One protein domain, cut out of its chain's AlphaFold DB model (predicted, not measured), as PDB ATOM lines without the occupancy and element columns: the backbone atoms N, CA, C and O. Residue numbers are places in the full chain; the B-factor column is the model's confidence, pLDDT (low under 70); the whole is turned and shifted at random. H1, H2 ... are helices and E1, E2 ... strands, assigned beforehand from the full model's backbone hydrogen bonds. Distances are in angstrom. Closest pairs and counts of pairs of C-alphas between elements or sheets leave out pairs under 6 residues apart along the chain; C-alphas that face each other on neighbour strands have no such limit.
ATOM      1  N   LEU A 182     -41.506  48.673 -54.088       91.38
ATOM      2  CA  LEU A 182     -40.639  48.652 -52.917       91.38
ATOM      3  C   LEU A 182     -40.183  50.064 -52.574       91.38
ATOM      4  O   LEU A 182     -39.572  50.728 -53.409       91.38
ATOM      5  N   ALA A 183     -40.407  50.498 -51.339       92.94
ATOM      6  CA  ALA A 183     -39.751  51.682 -50.806       92.94
ATOM      7  C   ALA A 183     -38.390  51.287 -50.220       92.94
ATOM      8  O   ALA A 183     -38.316  50.474 -49.299       92.94
ATOM      9  N   VAL A 184     -37.302  51.839 -50.756       91.31
ATOM     10  CA  VAL A 184     -35.932  51.448 -50.392       91.31
ATOM     11  C   VAL A 184     -35.107  52.646 -49.942       91.31
ATOM     12  O   VAL A 184     -35.299  53.768 -50.407       91.31
ATOM     13  N   SER A 185     -34.162  52.404 -49.033       86.19
ATOM     14  CA  SER A 185     -33.189  53.418 -48.624       86.19
ATOM     15  C   SER A 185     -32.164  53.659 -49.734       86.19
ATOM     16  O   SER A 185     -31.581  52.711 -50.264       86.19
ATOM     17  N   SER A 186     -31.891  54.929 -50.042       82.44
ATOM     18  CA  SER A 186     -30.820  55.326 -50.967       82.44
ATOM     19  C   SER A 186     -29.427  55.013 -50.414       82.44
ATOM     20  O   SER A 186     -28.515  54.669 -51.164       82.44
ATOM     21  N   SER A 187     -29.261  55.121 -49.092       80.94
ATOM     22  CA  SER A 187     -27.983  54.929 -48.402       80.94
ATOM     23  C   SER A 187     -27.724  53.475 -48.014       80.94
ATOM     24  O   SER A 187     -26.570  53.071 -47.902       80.94
ATOM     25  N   ARG A 188     -28.786  52.687 -47.821       81.25
ATOM     26  CA  ARG A 188     -28.725  51.274 -47.422       81.25
ATOM     27  C   ARG A 188     -29.719  50.432 -48.240       81.25
ATOM     28  O   ARG A 188     -30.673  49.898 -47.673       81.25
ATOM     29  N   PRO A 189     -29.562  50.345 -49.573       83.88
ATOM     30  CA  PRO A 189     -30.492  49.592 -50.405       83.88
ATOM     31  C   PRO A 189     -30.367  48.085 -50.120       83.88
ATOM     32  O   PRO A 189     -29.256  47.549 -50.193       83.88
ATOM     33  N   PRO A 190     -31.473  47.363 -49.865       82.19
ATOM     34  CA  PRO A 190     -31.447  45.926 -49.607       82.19
ATOM     35  C   PRO A 190     -31.345  45.149 -50.930       82.19
ATOM     36  O   PRO A 190     -32.306  44.546 -51.403       82.19
ATOM     37  N   ARG A 191     -30.171  45.213 -51.572       86.19
ATOM     38  CA  ARG A 191     -29.938  44.728 -52.948       86.19
ATOM     39  C   ARG A 191     -30.293  43.259 -53.141       86.19
ATOM     40  O   ARG A 191     -30.910  42.917 -54.142       86.19
ATOM     41  N   GLU A 192     -29.916  42.419 -52.186       81.25
ATOM     42  CA  GLU A 192     -30.195  40.983 -52.221       81.25
ATOM     43  C   GLU A 192     -31.696  40.693 -52.165       81.25
ATOM     44  O   GLU A 192     -32.206  39.890 -52.944       81.25
ATOM     45  N   PHE A 193     -32.415  41.414 -51.305       80.19
ATOM     46  CA  PHE A 193     -33.863  41.309 -51.204       80.19
ATOM     47  C   PHE A 193     -34.540  41.742 -52.509       80.19
ATOM     48  O   PHE A 193     -35.369  41.013 -53.045       80.19
ATOM     49  N   ILE A 194     -34.136  42.887 -53.072       85.19
ATOM     50  CA  ILE A 194     -34.661  43.382 -54.354       85.19
ATOM     51  C   ILE A 194     -34.422  42.351 -55.465       85.19
ATOM     52  O   ILE A 194     -35.335  42.054 -56.227       85.19
ATOM     53  N   ALA A 195     -33.221  41.770 -55.538       86.81
ATOM     54  CA  ALA A 195     -32.882  40.753 -56.534       86.81
ATOM     55  C   ALA A 195     -33.676  39.442 -56.374       86.81
ATOM     56  O   ALA A 195     -33.763  38.670 -57.326       86.81
ATOM     57  N   SER A 196     -34.246  39.186 -55.191       81.88
ATOM     58  CA  SER A 196     -35.087  38.013 -54.925       81.88
ATOM     59  C   SER A 196     -36.554  38.188 -55.340       81.88
ATOM     60  O   SER A 196     -37.280  37.198 -55.439       81.88
ATOM     61  N   CYS A 197     -37.001  39.422 -55.586       81.56
ATOM     62  CA  CYS A 197     -38.365  39.704 -56.023       81.56
ATOM     63  C   CYS A 197     -38.521  39.492 -57.537       81.56
ATOM     64  O   CYS A 197     -37.616  39.794 -58.316       81.56
ATOM     65  N   ASP A 198     -39.703  39.046 -57.967       86.06
ATOM     66  CA  ASP A 198     -40.036  38.978 -59.390       86.06
ATOM     67  C   ASP A 198     -40.393  40.375 -59.920       86.06
ATOM     68  O   ASP A 198     -41.417  40.964 -59.566       86.06
ATOM     69  N   SER A 199     -39.524  40.906 -60.782       92.12
ATOM     70  CA  SER A 199     -39.734  42.153 -61.526       92.12
ATOM     71  C   SER A 199     -40.137  43.364 -60.652       92.12
ATOM     72  O   SER A 199     -41.100  44.049 -60.994       92.12
ATOM     73  N   PRO A 200     -39.455  43.654 -59.522       92.56
ATOM     74  CA  PRO A 200     -39.878  44.699 -58.594       92.56
ATOM     75  C   PRO A 200     -39.724  46.105 -59.183       92.56
ATOM     76  O   PRO A 200     -38.821  46.385 -59.973       92.56
ATOM     77  N   VAL A 201     -40.557  47.028 -58.708       94.75
ATOM     78  CA  VAL A 201     -40.447  48.466 -58.967       94.75
ATOM     79  C   VAL A 201     -39.942  49.143 -57.699       94.75
ATOM     80  O   VAL A 201     -40.633  49.162 -56.688       94.75
ATOM     81  N   THR A 202     -38.738  49.709 -57.720       94.75
ATOM     82  CA  THR A 202     -38.156  50.354 -56.533       94.75
ATOM     83  C   THR A 202     -38.319  51.868 -56.568       94.75
ATOM     84  O   THR A 202     -37.916  52.506 -57.540       94.75
ATOM     85  N   SER A 203     -38.790  52.441 -55.466       94.81
ATOM     86  CA  SER A 203     -38.789  53.875 -55.187       94.81
ATOM     87  C   SER A 203     -37.784  54.170 -54.080       94.81
ATOM     88  O   SER A 203     -37.869  53.616 -52.983       94.81
ATOM     89  N   SER A 204     -36.821  55.043 -54.361       93.81
ATOM     90  CA  SER A 204     -35.895  55.537 -53.342       93.81
ATOM     91  C   SER A 204     -36.588  56.627 -52.535       93.81
ATOM     92  O   SER A 204     -36.852  57.691 -53.084       93.81
ATOM     93  N   ILE A 205     -36.856  56.365 -51.257       92.69
ATOM     94  CA  ILE A 205     -37.534  57.303 -50.353       92.69
ATOM     95  C   ILE A 205     -36.667  57.464 -49.094       92.69
ATOM     96  O   ILE A 205     -36.255  56.475 -48.464       92.69
ATOM     97  N   GLY A 206     -36.339  58.710 -48.756       90.50
ATOM     98  CA  GLY A 206     -35.679  59.061 -47.493       90.50
ATOM     99  C   GLY A 206     -36.569  58.824 -46.275       90.50
ATOM    100  O   GLY A 206     -37.737  58.525 -46.461       90.50
ATOM    101  N   SER A 207     -36.037  58.912 -45.048       90.88
ATOM    102  CA  SER A 207     -36.804  58.721 -43.793       90.88
ATOM    103  C   SER A 207     -37.480  57.336 -43.630       90.88
ATOM    104  O   SER A 207     -38.143  56.800 -44.523       90.88
ATOM    105  N   ALA A 208     -37.273  56.660 -42.501       89.19
ATOM    106  CA  ALA A 208     -37.984  55.408 -42.212       89.19
ATOM    107  C   ALA A 208     -39.511  55.619 -42.156       89.19
ATOM    108  O   ALA A 208     -40.266  54.836 -42.742       89.19
ATOM    109  N   ALA A 209     -39.949  56.723 -41.558       92.88
ATOM    110  CA  ALA A 209     -41.338  57.133 -41.431       92.88
ATOM    111  C   ALA A 209     -42.022  57.295 -42.793       92.88
ATOM    112  O   ALA A 209     -43.093  56.728 -43.011       92.88
ATOM    113  N   LEU A 210     -41.394  58.014 -43.735       95.44
ATOM    114  CA  LEU A 210     -41.952  58.246 -45.072       95.44
ATOM    115  C   LEU A 210     -42.113  56.948 -45.868       95.44
ATOM    116  O   LEU A 210     -43.118  56.748 -46.551       95.44
ATOM    117  N   LYS A 211     -41.155  56.025 -45.736       94.44
ATOM    118  CA  LYS A 211     -41.265  54.687 -46.332       94.44
ATOM    119  C   LYS A 211     -42.425  53.892 -45.739       94.44
ATOM    120  O   LYS A 211     -43.143  53.230 -46.484       94.44
ATOM    121  N   ALA A 212     -42.632  53.967 -44.428       93.19
ATOM    122  CA  ALA A 212     -43.721  53.260 -43.768       93.19
ATOM    123  C   ALA A 212     -45.102  53.845 -44.101       93.19
ATOM    124  O   ALA A 212     -46.029  53.086 -44.383       93.19
ATOM    125  N   VAL A 213     -45.256  55.174 -44.159       95.00
ATOM    126  CA  VAL A 213     -46.534  55.775 -44.587       95.00
ATOM    127  C   VAL A 213     -46.840  55.491 -46.053       95.00
ATOM    128  O   VAL A 213     -48.004  55.303 -46.381       95.00
ATOM    129  N   ALA A 214     -45.822  55.360 -46.911       95.69
ATOM    130  CA  ALA A 214     -46.016  54.929 -48.293       95.69
ATOM    131  C   ALA A 214     -46.536  53.478 -48.392       95.69
ATOM    132  O   ALA A 214     -47.190  53.122 -49.371       95.69
ATOM    133  N   VAL A 215     -46.259  52.625 -47.397       93.88
ATOM    134  CA  VAL A 215     -46.910  51.308 -47.270       93.88
ATOM    135  C   VAL A 215     -48.347  51.486 -46.773       93.88
ATOM    136  O   VAL A 215     -49.275  50.936 -47.369       93.88
ATOM    137  N   ALA A 216     -48.548  52.273 -45.711       93.88
ATOM    138  CA  ALA A 216     -49.862  52.500 -45.102       93.88
ATOM    139  C   ALA A 216     -50.880  53.130 -46.069       93.88
ATOM    140  O   ALA A 216     -52.061  52.802 -46.027       93.88
ATOM    141  N   ASP A 217     -50.449  54.028 -46.954       94.94
ATOM    142  CA  ASP A 217     -51.318  54.672 -47.943       94.94
ATOM    143  C   ASP A 217     -51.438  53.902 -49.269       94.94
ATOM    144  O   ASP A 217     -52.212  54.289 -50.148       94.94
ATOM    145  N   GLY A 218     -50.704  52.792 -49.404       93.31
ATOM    146  CA  GLY A 218     -50.715  51.930 -50.581       93.31
ATOM    147  C   GLY A 218     -49.907  52.457 -51.773       93.31
ATOM    148  O   GLY A 218     -49.978  51.868 -52.863       93.31
ATOM    149  N   THR A 219     -49.127  53.530 -51.610       94.94
ATOM    150  CA  THR A 219     -48.197  54.044 -52.631       94.94
ATOM    151  C   THR A 219     -47.155  52.997 -53.017       94.94
ATOM    152  O   THR A 219     -46.880  52.806 -54.206       94.94
ATOM    153  N   VAL A 220     -46.637  52.262 -52.036       93.31
ATOM    154  CA  VAL A 220     -45.806  51.073 -52.229       93.31
ATOM    155  C   VAL A 220     -46.474  49.848 -51.612       93.31
ATOM    156  O   VAL A 220     -47.447  49.953 -50.871       93.31
ATOM    157  N   ASP A 221     -45.966  48.672 -51.958       88.06
ATOM    158  CA  ASP A 221     -46.411  47.404 -51.390       88.06
ATOM    159  C   ASP A 221     -45.575  47.060 -50.147       88.06
ATOM    160  O   ASP A 221     -46.108  46.617 -49.136       88.06
ATOM    161  N   MET A 222     -44.265  47.321 -50.172       87.81
ATOM    162  CA  MET A 222     -43.358  46.854 -49.122       87.81
ATOM    163  C   MET A 222     -42.221  47.836 -48.824       87.81
ATOM    164  O   MET A 222     -41.640  48.434 -49.731       87.81
ATOM    165  N   PHE A 223     -41.848  47.922 -47.545       89.31
ATOM    166  CA  PHE A 223     -40.618  48.562 -47.082       89.31
ATOM    167  C   PHE A 223     -39.726  47.521 -46.370       89.31
ATOM    168  O   PHE A 223     -39.975  47.174 -45.213       89.31
ATOM    169  N   PRO A 224     -38.673  47.016 -47.044       84.25
ATOM    170  CA  PRO A 224     -37.693  46.126 -46.437       84.25
ATOM    171  C   PRO A 224     -36.642  46.902 -45.632       84.25
ATOM    172  O   PRO A 224     -35.628  47.350 -46.175       84.25
ATOM    173  N   CYS A 225     -36.870  47.043 -44.324       81.44
ATOM    174  CA  CYS A 225     -35.902  47.626 -43.395       81.44
ATOM    175  C   CYS A 225     -34.924  46.553 -42.886       81.44
ATOM    176  O   CYS A 225     -35.151  45.917 -41.863       81.44
ATOM    177  N   LEU A 226     -33.833  46.322 -43.629       76.38
ATOM    178  CA  LEU A 226     -32.791  45.334 -43.288       76.38
ATOM    179  C   LEU A 226     -31.576  45.959 -42.574       76.38
ATOM    180  O   LEU A 226     -30.449  45.491 -42.717       76.38
ATOM    181  N   TYR A 227     -31.792  47.050 -41.843       70.69
ATOM    182  CA  TYR A 227     -30.798  47.700 -40.989       70.69
ATOM    183  C   TYR A 227     -31.379  47.995 -39.600       70.69
ATOM    184  O   TYR A 227     -32.593  48.096 -39.445       70.69
ATOM    185  N   SER A 228     -30.515  48.138 -38.595       69.94
ATOM    186  CA  SER A 228     -30.929  48.422 -37.216       69.94
ATOM    187  C   SER A 228     -31.819  49.666 -37.127       69.94
ATOM    188  O   SER A 228     -31.482  50.702 -37.706       69.94
ATOM    189  N   THR A 229     -32.907  49.551 -36.371       71.31
ATOM    190  CA  THR A 229     -33.856  50.626 -36.052       71.31
ATOM    191  C   THR A 229     -33.954  50.790 -34.543       71.31
ATOM    192  O   THR A 229     -33.691  49.846 -33.800       71.31
ATOM    193  N   SER A 230     -34.367  51.963 -34.097       78.88
ATOM    194  CA  SER A 230     -34.660  52.259 -32.698       78.88
ATOM    195  C   SER A 230     -36.159  52.181 -32.416       78.88
ATOM    196  O   SER A 230     -36.970  52.086 -33.333       78.88
ATOM    197  N   GLU A 231     -36.539  52.257 -31.134       78.44
ATOM    198  CA  GLU A 231     -37.949  52.177 -30.730       78.44
ATOM    199  C   GLU A 231     -38.806  53.307 -31.354       78.44
ATOM    200  O   GLU A 231     -39.981  53.133 -31.684       78.44
ATOM    201  N   TRP A 232     -38.200  54.481 -31.535       82.44
ATOM    202  CA  TRP A 232     -38.841  55.664 -32.108       82.44
ATOM    203  C   TRP A 232     -39.008  55.615 -33.629       82.44
ATOM    204  O   TRP A 232     -39.972  56.187 -34.132       82.44
ATOM    205  N   ASP A 233     -38.188  54.833 -34.340       82.69
ATOM    206  CA  ASP A 233     -38.292  54.637 -35.796       82.69
ATOM    207  C   ASP A 233     -39.536  53.832 -36.215       82.69
ATOM    208  O   ASP A 233     -39.858  53.737 -37.401       82.69
ATOM    209  N   THR A 234     -40.187  53.150 -35.269       82.31
ATOM    210  CA  THR A 234     -41.127  52.056 -35.563       82.31
ATOM    211  C   THR A 234     -42.444  52.184 -34.808       82.31
ATOM    212  O   THR A 234     -43.474  51.806 -35.361       82.31
ATOM    213  N   CYS A 235     -42.464  52.798 -33.618       86.00
ATOM    214  CA  CYS A 235     -43.674  52.939 -32.802       86.00
ATOM    215  C   CYS A 235     -44.854  53.584 -33.559       86.00
ATOM    216  O   CYS A 235     -45.887  52.943 -33.757       86.00
ATOM    217  N   ALA A 236     -44.717  54.828 -34.032       92.81
ATOM    218  CA  ALA A 236     -45.796  55.487 -34.777       92.81
ATOM    219  C   ALA A 236     -46.057  54.851 -36.161       92.81
ATOM    220  O   ALA A 236     -47.227  54.634 -36.500       92.81
ATOM    221  N   PRO A 237     -45.019  54.507 -36.955       92.50
ATOM    222  CA  PRO A 237     -45.188  53.782 -38.212       92.50
ATOM    223  C   PRO A 237     -45.974  52.474 -38.103       92.50
ATOM    224  O   PRO A 237     -46.802  52.194 -38.970       92.50
ATOM    225  N   GLN A 238     -45.755  51.690 -37.046       88.69
ATOM    226  CA  GLN A 238     -46.425  50.409 -36.860       88.69
ATOM    227  C   GLN A 238     -47.937  50.574 -36.727       88.69
ATOM    228  O   GLN A 238     -48.678  49.922 -37.464       88.69
ATOM    229  N   VAL A 239     -48.394  51.499 -35.874       88.25
ATOM    230  CA  VAL A 239     -49.833  51.772 -35.706       88.25
ATOM    231  C   VAL A 239     -50.457  52.177 -37.038       88.25
ATOM    232  O   VAL A 239     -51.516  51.679 -37.404       88.25
ATOM    233  N   LEU A 240     -49.789  53.049 -37.798       94.00
ATOM    234  CA  LEU A 240     -50.275  53.502 -39.101       94.00
ATOM    235  C   LEU A 240     -50.423  52.359 -40.104       94.00
ATOM    236  O   LEU A 240     -51.443  52.280 -40.787       94.00
ATOM    237  N   VAL A 241     -49.423  51.484 -40.202       91.00
ATOM    238  CA  VAL A 241     -49.455  50.368 -41.152       91.00
ATOM    239  C   VAL A 241     -50.520  49.350 -40.760       91.00
ATOM    240  O   VAL A 241     -51.302  48.945 -41.620       91.00
ATOM    241  N   GLU A 242     -50.590  48.958 -39.489       89.31
ATOM    242  CA  GLU A 242     -51.557  47.967 -39.002       89.31
ATOM    243  C   GLU A 242     -53.000  48.473 -39.123       89.31
ATOM    244  O   GLU A 242     -53.860  47.778 -39.667       89.31
ATOM    245  N   GLU A 243     -53.264  49.722 -38.733       90.88
ATOM    246  CA  GLU A 243     -54.594  50.335 -38.836       90.88
ATOM    247  C   GLU A 243     -55.002  50.661 -40.286       90.88
ATOM    248  O   GLU A 243     -56.190  50.811 -40.591       90.88
ATOM    249  N   ALA A 244     -54.042  50.732 -41.213       92.19
ATOM    250  CA  ALA A 244     -54.308  50.781 -42.650       92.19
ATOM    251  C   ALA A 244     -54.588  49.392 -43.265       92.19
ATOM    252  O   ALA A 244     -54.926  49.296 -44.451       92.19
ATOM    253  N   GLY A 245     -54.463  48.316 -42.481       86.19
ATOM    254  CA  GLY A 245     -54.653  46.929 -42.910       86.19
ATOM    255  C   GLY A 245     -53.382  46.231 -43.402       86.19
ATOM    256  O   GLY A 245     -53.475  45.151 -43.989       86.19
ATOM    257  N   GLY A 246     -52.212  46.839 -43.207       83.56
ATOM    258  CA  GLY A 246     -50.905  46.219 -43.404       83.56
ATOM    259  C   GLY A 246     -50.473  45.383 -42.197       83.56
ATOM    260  O   GLY A 246     -51.242  45.170 -41.263       83.56
ATOM    261  N   VAL A 247     -49.239  44.879 -42.218       79.62
ATOM    262  CA  VAL A 247     -48.630  44.250 -41.036       79.62
ATOM    263  C   VAL A 247     -47.162  44.659 -40.911       79.62
ATOM    264  O   VAL A 247     -46.507  45.031 -41.888       79.62
ATOM    265  N   VAL A 248     -46.656  44.632 -39.683       78.25
ATOM    266  CA  VAL A 248     -45.237  44.805 -39.378       78.25
ATOM    267  C   VAL A 248     -44.706  43.482 -38.867       78.25
ATOM    268  O   VAL A 248     -45.298  42.869 -37.983       78.25
ATOM    269  N   LEU A 249     -43.623  42.999 -39.462       72.38
ATOM    270  CA  LEU A 249     -43.027  41.723 -39.102       72.38
ATOM    271  C   LEU A 249     -41.618  41.959 -38.582       72.38
ATOM    272  O   LEU A 249     -40.814  42.554 -39.303       72.38
ATOM    273  N   PRO A 250     -41.285  41.452 -37.388       64.19
ATOM    274  CA  PRO A 250     -39.899  41.380 -36.992       64.19
ATOM    275  C   PRO A 250     -39.203  40.392 -37.918       64.19
ATOM    276  O   PRO A 250     -39.803  39.438 -38.438       64.19
ATOM    277  N   LEU A 251     -37.932  40.649 -38.175       53.97
ATOM    278  CA  LEU A 251     -37.199  39.832 -39.117       53.97
ATOM    279  C   LEU A 251     -36.966  38.415 -38.573       53.97
ATOM    280  O   LEU A 251     -37.222  37.473 -39.306       53.97
ATOM    281  N   ASP A 252     -36.706  38.194 -37.289       51.81
ATOM    282  CA  ASP A 252     -36.659  36.824 -36.732       51.81
ATOM    283  C   ASP A 252     -37.985  36.027 -36.838       51.81
ATOM    284  O   ASP A 252     -37.973  34.792 -36.823       51.81
ATOM    285  N   GLY A 253     -39.114  36.706 -37.065       44.38
ATOM    286  CA  GLY A 253     -40.405  36.108 -37.380       44.38
ATOM    287  C   GLY A 253     -41.196  35.606 -36.173       44.38
ATOM    288  O   GLY A 253     -42.178  34.886 -36.373       44.38
ATOM    289  N   THR A 254     -40.819  35.966 -34.943       38.16
ATOM    290  CA  THR A 254     -41.640  35.681 -33.760       38.16
ATOM    291  C   THR A 254     -42.789  36.686 -33.674       38.16
ATOM    292  O   THR A 254     -42.574  37.889 -33.717       38.16
ATOM    293  N   GLY A 255     -44.034  36.203 -33.645       40.91
ATOM    294  CA  GLY A 255     -45.227  37.055 -33.575       40.91
ATOM    295  C   GLY A 255     -45.360  37.852 -32.268       40.91
ATOM    296  O   GLY A 255     -44.744  37.501 -31.268       40.91
ATOM    297  N   ASP A 256     -46.239  38.864 -32.318       41.28
ATOM    298  CA  ASP A 256     -46.495  39.942 -31.340       41.28
ATOM    299  C   ASP A 256     -45.266  40.817 -31.028       41.28
ATOM    300  O   ASP A 256     -44.448  40.493 -30.179       41.28
ATOM    301  N   VAL A 257     -45.182  41.974 -31.702       45.72
ATOM    302  CA  VAL A 257     -44.142  42.993 -31.476       45.72
ATOM    303  C   VAL A 257     -44.444  43.721 -30.158       45.72
ATOM    304  O   VAL A 257     -45.382  44.520 -30.085       45.72
ATOM    305  N   GLY A 258     -43.711  43.403 -29.089       36.16
ATOM    306  CA  GLY A 258     -43.735  44.157 -27.830       36.16
ATOM    307  C   GLY A 258     -42.612  45.197 -27.784       36.16
ATOM    308  O   GLY A 258     -41.698  45.146 -28.590       36.16
ATOM    309  N   MET A 259     -42.627  46.126 -26.819       35.12
ATOM    310  CA  MET A 259     -41.660  47.245 -26.696       35.12
ATOM    311  C   MET A 259     -40.181  46.835 -26.786       35.12
ATOM    312  O   MET A 259     -39.369  47.589 -27.305       35.12
ATOM    313  N   ALA A 260     -39.830  45.639 -26.303       33.25
ATOM    314  CA  ALA A 260     -38.470  45.104 -26.401       33.25
ATOM    315  C   ALA A 260     -38.062  44.735 -27.846       33.25
ATOM    316  O   ALA A 260     -36.875  44.742 -28.161       33.25
ATOM    317  N   ASP A 261     -39.042  44.476 -28.712       38.16
ATOM    318  CA  ASP A 261     -38.895  44.094 -30.120       38.16
ATOM    319  C   ASP A 261     -39.042  45.300 -31.065       38.16
ATOM    320  O   ASP A 261     -38.587  45.257 -32.203       38.16
ATOM    321  N   VAL A 262     -39.576  46.427 -30.575       33.62
ATOM    322  CA  VAL A 262     -39.656  47.722 -31.289       33.62
ATOM    323  C   VAL A 262     -38.242  48.264 -31.620       33.62
ATOM    324  O   VAL A 262     -38.072  49.072 -32.534       33.62
ATOM    325  N   ALA A 263     -37.201  47.732 -30.962       29.59
ATOM    326  CA  ALA A 263     -35.778  47.955 -31.238       29.59
ATOM    327  C   ALA A 263     -35.155  47.007 -32.298       29.59
ATOM    328  O   ALA A 263     -33.947  47.065 -32.536       29.59
ATOM    329  N   ALA A 264     -35.929  46.120 -32.937       32.03
ATOM    330  CA  ALA A 264     -35.410  45.112 -33.861       32.03
ATOM    331  C   ALA A 264     -36.063  45.189 -35.251       32.03
ATOM    332  O   ALA A 264     -37.242  44.926 -35.414       32.03
ATOM    333  N   LEU A 265     -35.248  45.519 -36.260       38.28
ATOM    334  CA  LEU A 265     -35.363  45.136 -37.677       38.28
ATOM    335  C   LEU A 265     -36.801  44.794 -38.156       38.28
ATOM    336  O   LEU A 265     -37.230  43.636 -38.105       38.28
ATOM    337  N   HIS A 266     -37.536  45.788 -38.666       46.97
ATOM    338  CA  HIS A 266     -38.943  45.623 -39.056       46.97
ATOM    339  C   HIS A 266     -39.126  45.499 -40.572       46.97
ATOM    340  O   HIS A 266     -38.925  46.437 -41.342       46.97
ATOM    341  N   LEU A 267     -39.589  44.339 -41.019       45.09
ATOM    342  CA  LEU A 267     -40.106  44.122 -42.359       45.09
ATOM    343  C   LEU A 267     -41.601  44.487 -42.366       45.09
ATOM    344  O   LEU A 267     -42.446  43.720 -41.912       45.09
ATOM    345  N   LEU A 268     -41.949  45.668 -42.875       48.03
ATOM    346  CA  LEU A 268     -43.345  46.091 -43.029       48.03
ATOM    347  C   LEU A 268     -43.960  45.362 -44.234       48.03
ATOM    348  O   LEU A 268     -43.748  45.777 -45.375       48.03
ATOM    349  N   LEU A 269     -44.686  44.262 -43.995       39.81
ATOM    350  CA  LEU A 269     -45.442  43.522 -45.016       39.81
ATOM    351  C   LEU A 269     -46.878  43.370 -44.596       39.81
ATOM    352  O   LEU A 269     -47.145  42.872 -43.514       39.81
ATOM    353  N   ARG A 270     -47.807  43.553 -45.525       31.70
ATOM    354  CA  ARG A 270     -49.048  42.797 -45.429       31.70
ATOM    355  C   ARG A 270     -48.806  41.347 -45.876       31.70
ATOM    356  O   ARG A 270     -48.263  41.123 -46.949       31.70
TER     357      ARG A 270
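This is residues 182 to 270 of the 327 residues of an uncharacterized protein of Ectocarpus sp. CCAP 1310/34 (UniProt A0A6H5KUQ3). Two helices side by side, H2 and H3, pack on two small two-stranded sheets, H2 on E1 of the sheet E1 with E2, which lies toward one end of the domain, and H3 on E3 and E4, a hairpin whose strand E4 lies near the middle. H1 lies far out beyond the first sheet, and the long loop of residues 251 to 265 makes the other end. The printed part has 89 residues, in the order E1, H1, E2, H2, H3, E3, E4; its class is mixed, helices and strands, with under half of the residues in named elements. It is compact, with a radius of gyration of the C-alphas of 12.0 A and spans of 34 by 23 by 22 A.

E1, residues 182 to 184, H1, residues 191 to 196, and E2, residues 201 to 204, form a strand-helix-strand unit, two parallel neighbour strands with a helix between, its crossover right-handed; N 182 and O 201 are 2.8 A apart, within hydrogen-bond range. From H2, residues 208 to 216, the closest C-alphas to E1 are those of Lys 211 and Ala 183, 5.6 A apart. H2 and H3, residues 235 to 243, touch at Ala 216 and Val 241, their closest C-alphas, 4.5 A apart, at a shallow tilt of 8 degrees, the same way. E3, residues 248 to 250, and E4, residues 266 to 268, are an antiparallel hairpin; N 249 and O 267 are 2.8 A apart, within hydrogen-bond range. Residues 223 to 224 pair antiparallel with residues 267 to 268 of E4. H1 and H2 are apart. Every O i to N i+4 pair is within hydrogen-bond range in H1 and H2, and 4 of 5 in H3.

E1 begins at C-alpha 182, (-40.639, 48.652, -52.917). H2 is 12.6 A long and H3 12.7 A. E4 ends at C-alpha 268, (-43.345, 46.091, -43.029).

The C-alphas of Ser 199 and Ala 260, the two farthest apart, are 35.3 A apart. The printed part has no cut. The links H2 to H3 and E3 to E4 are long, with 18 and 15 residues. The pLDDT of this model is under 70 at residue 228 and residues 250 to 270.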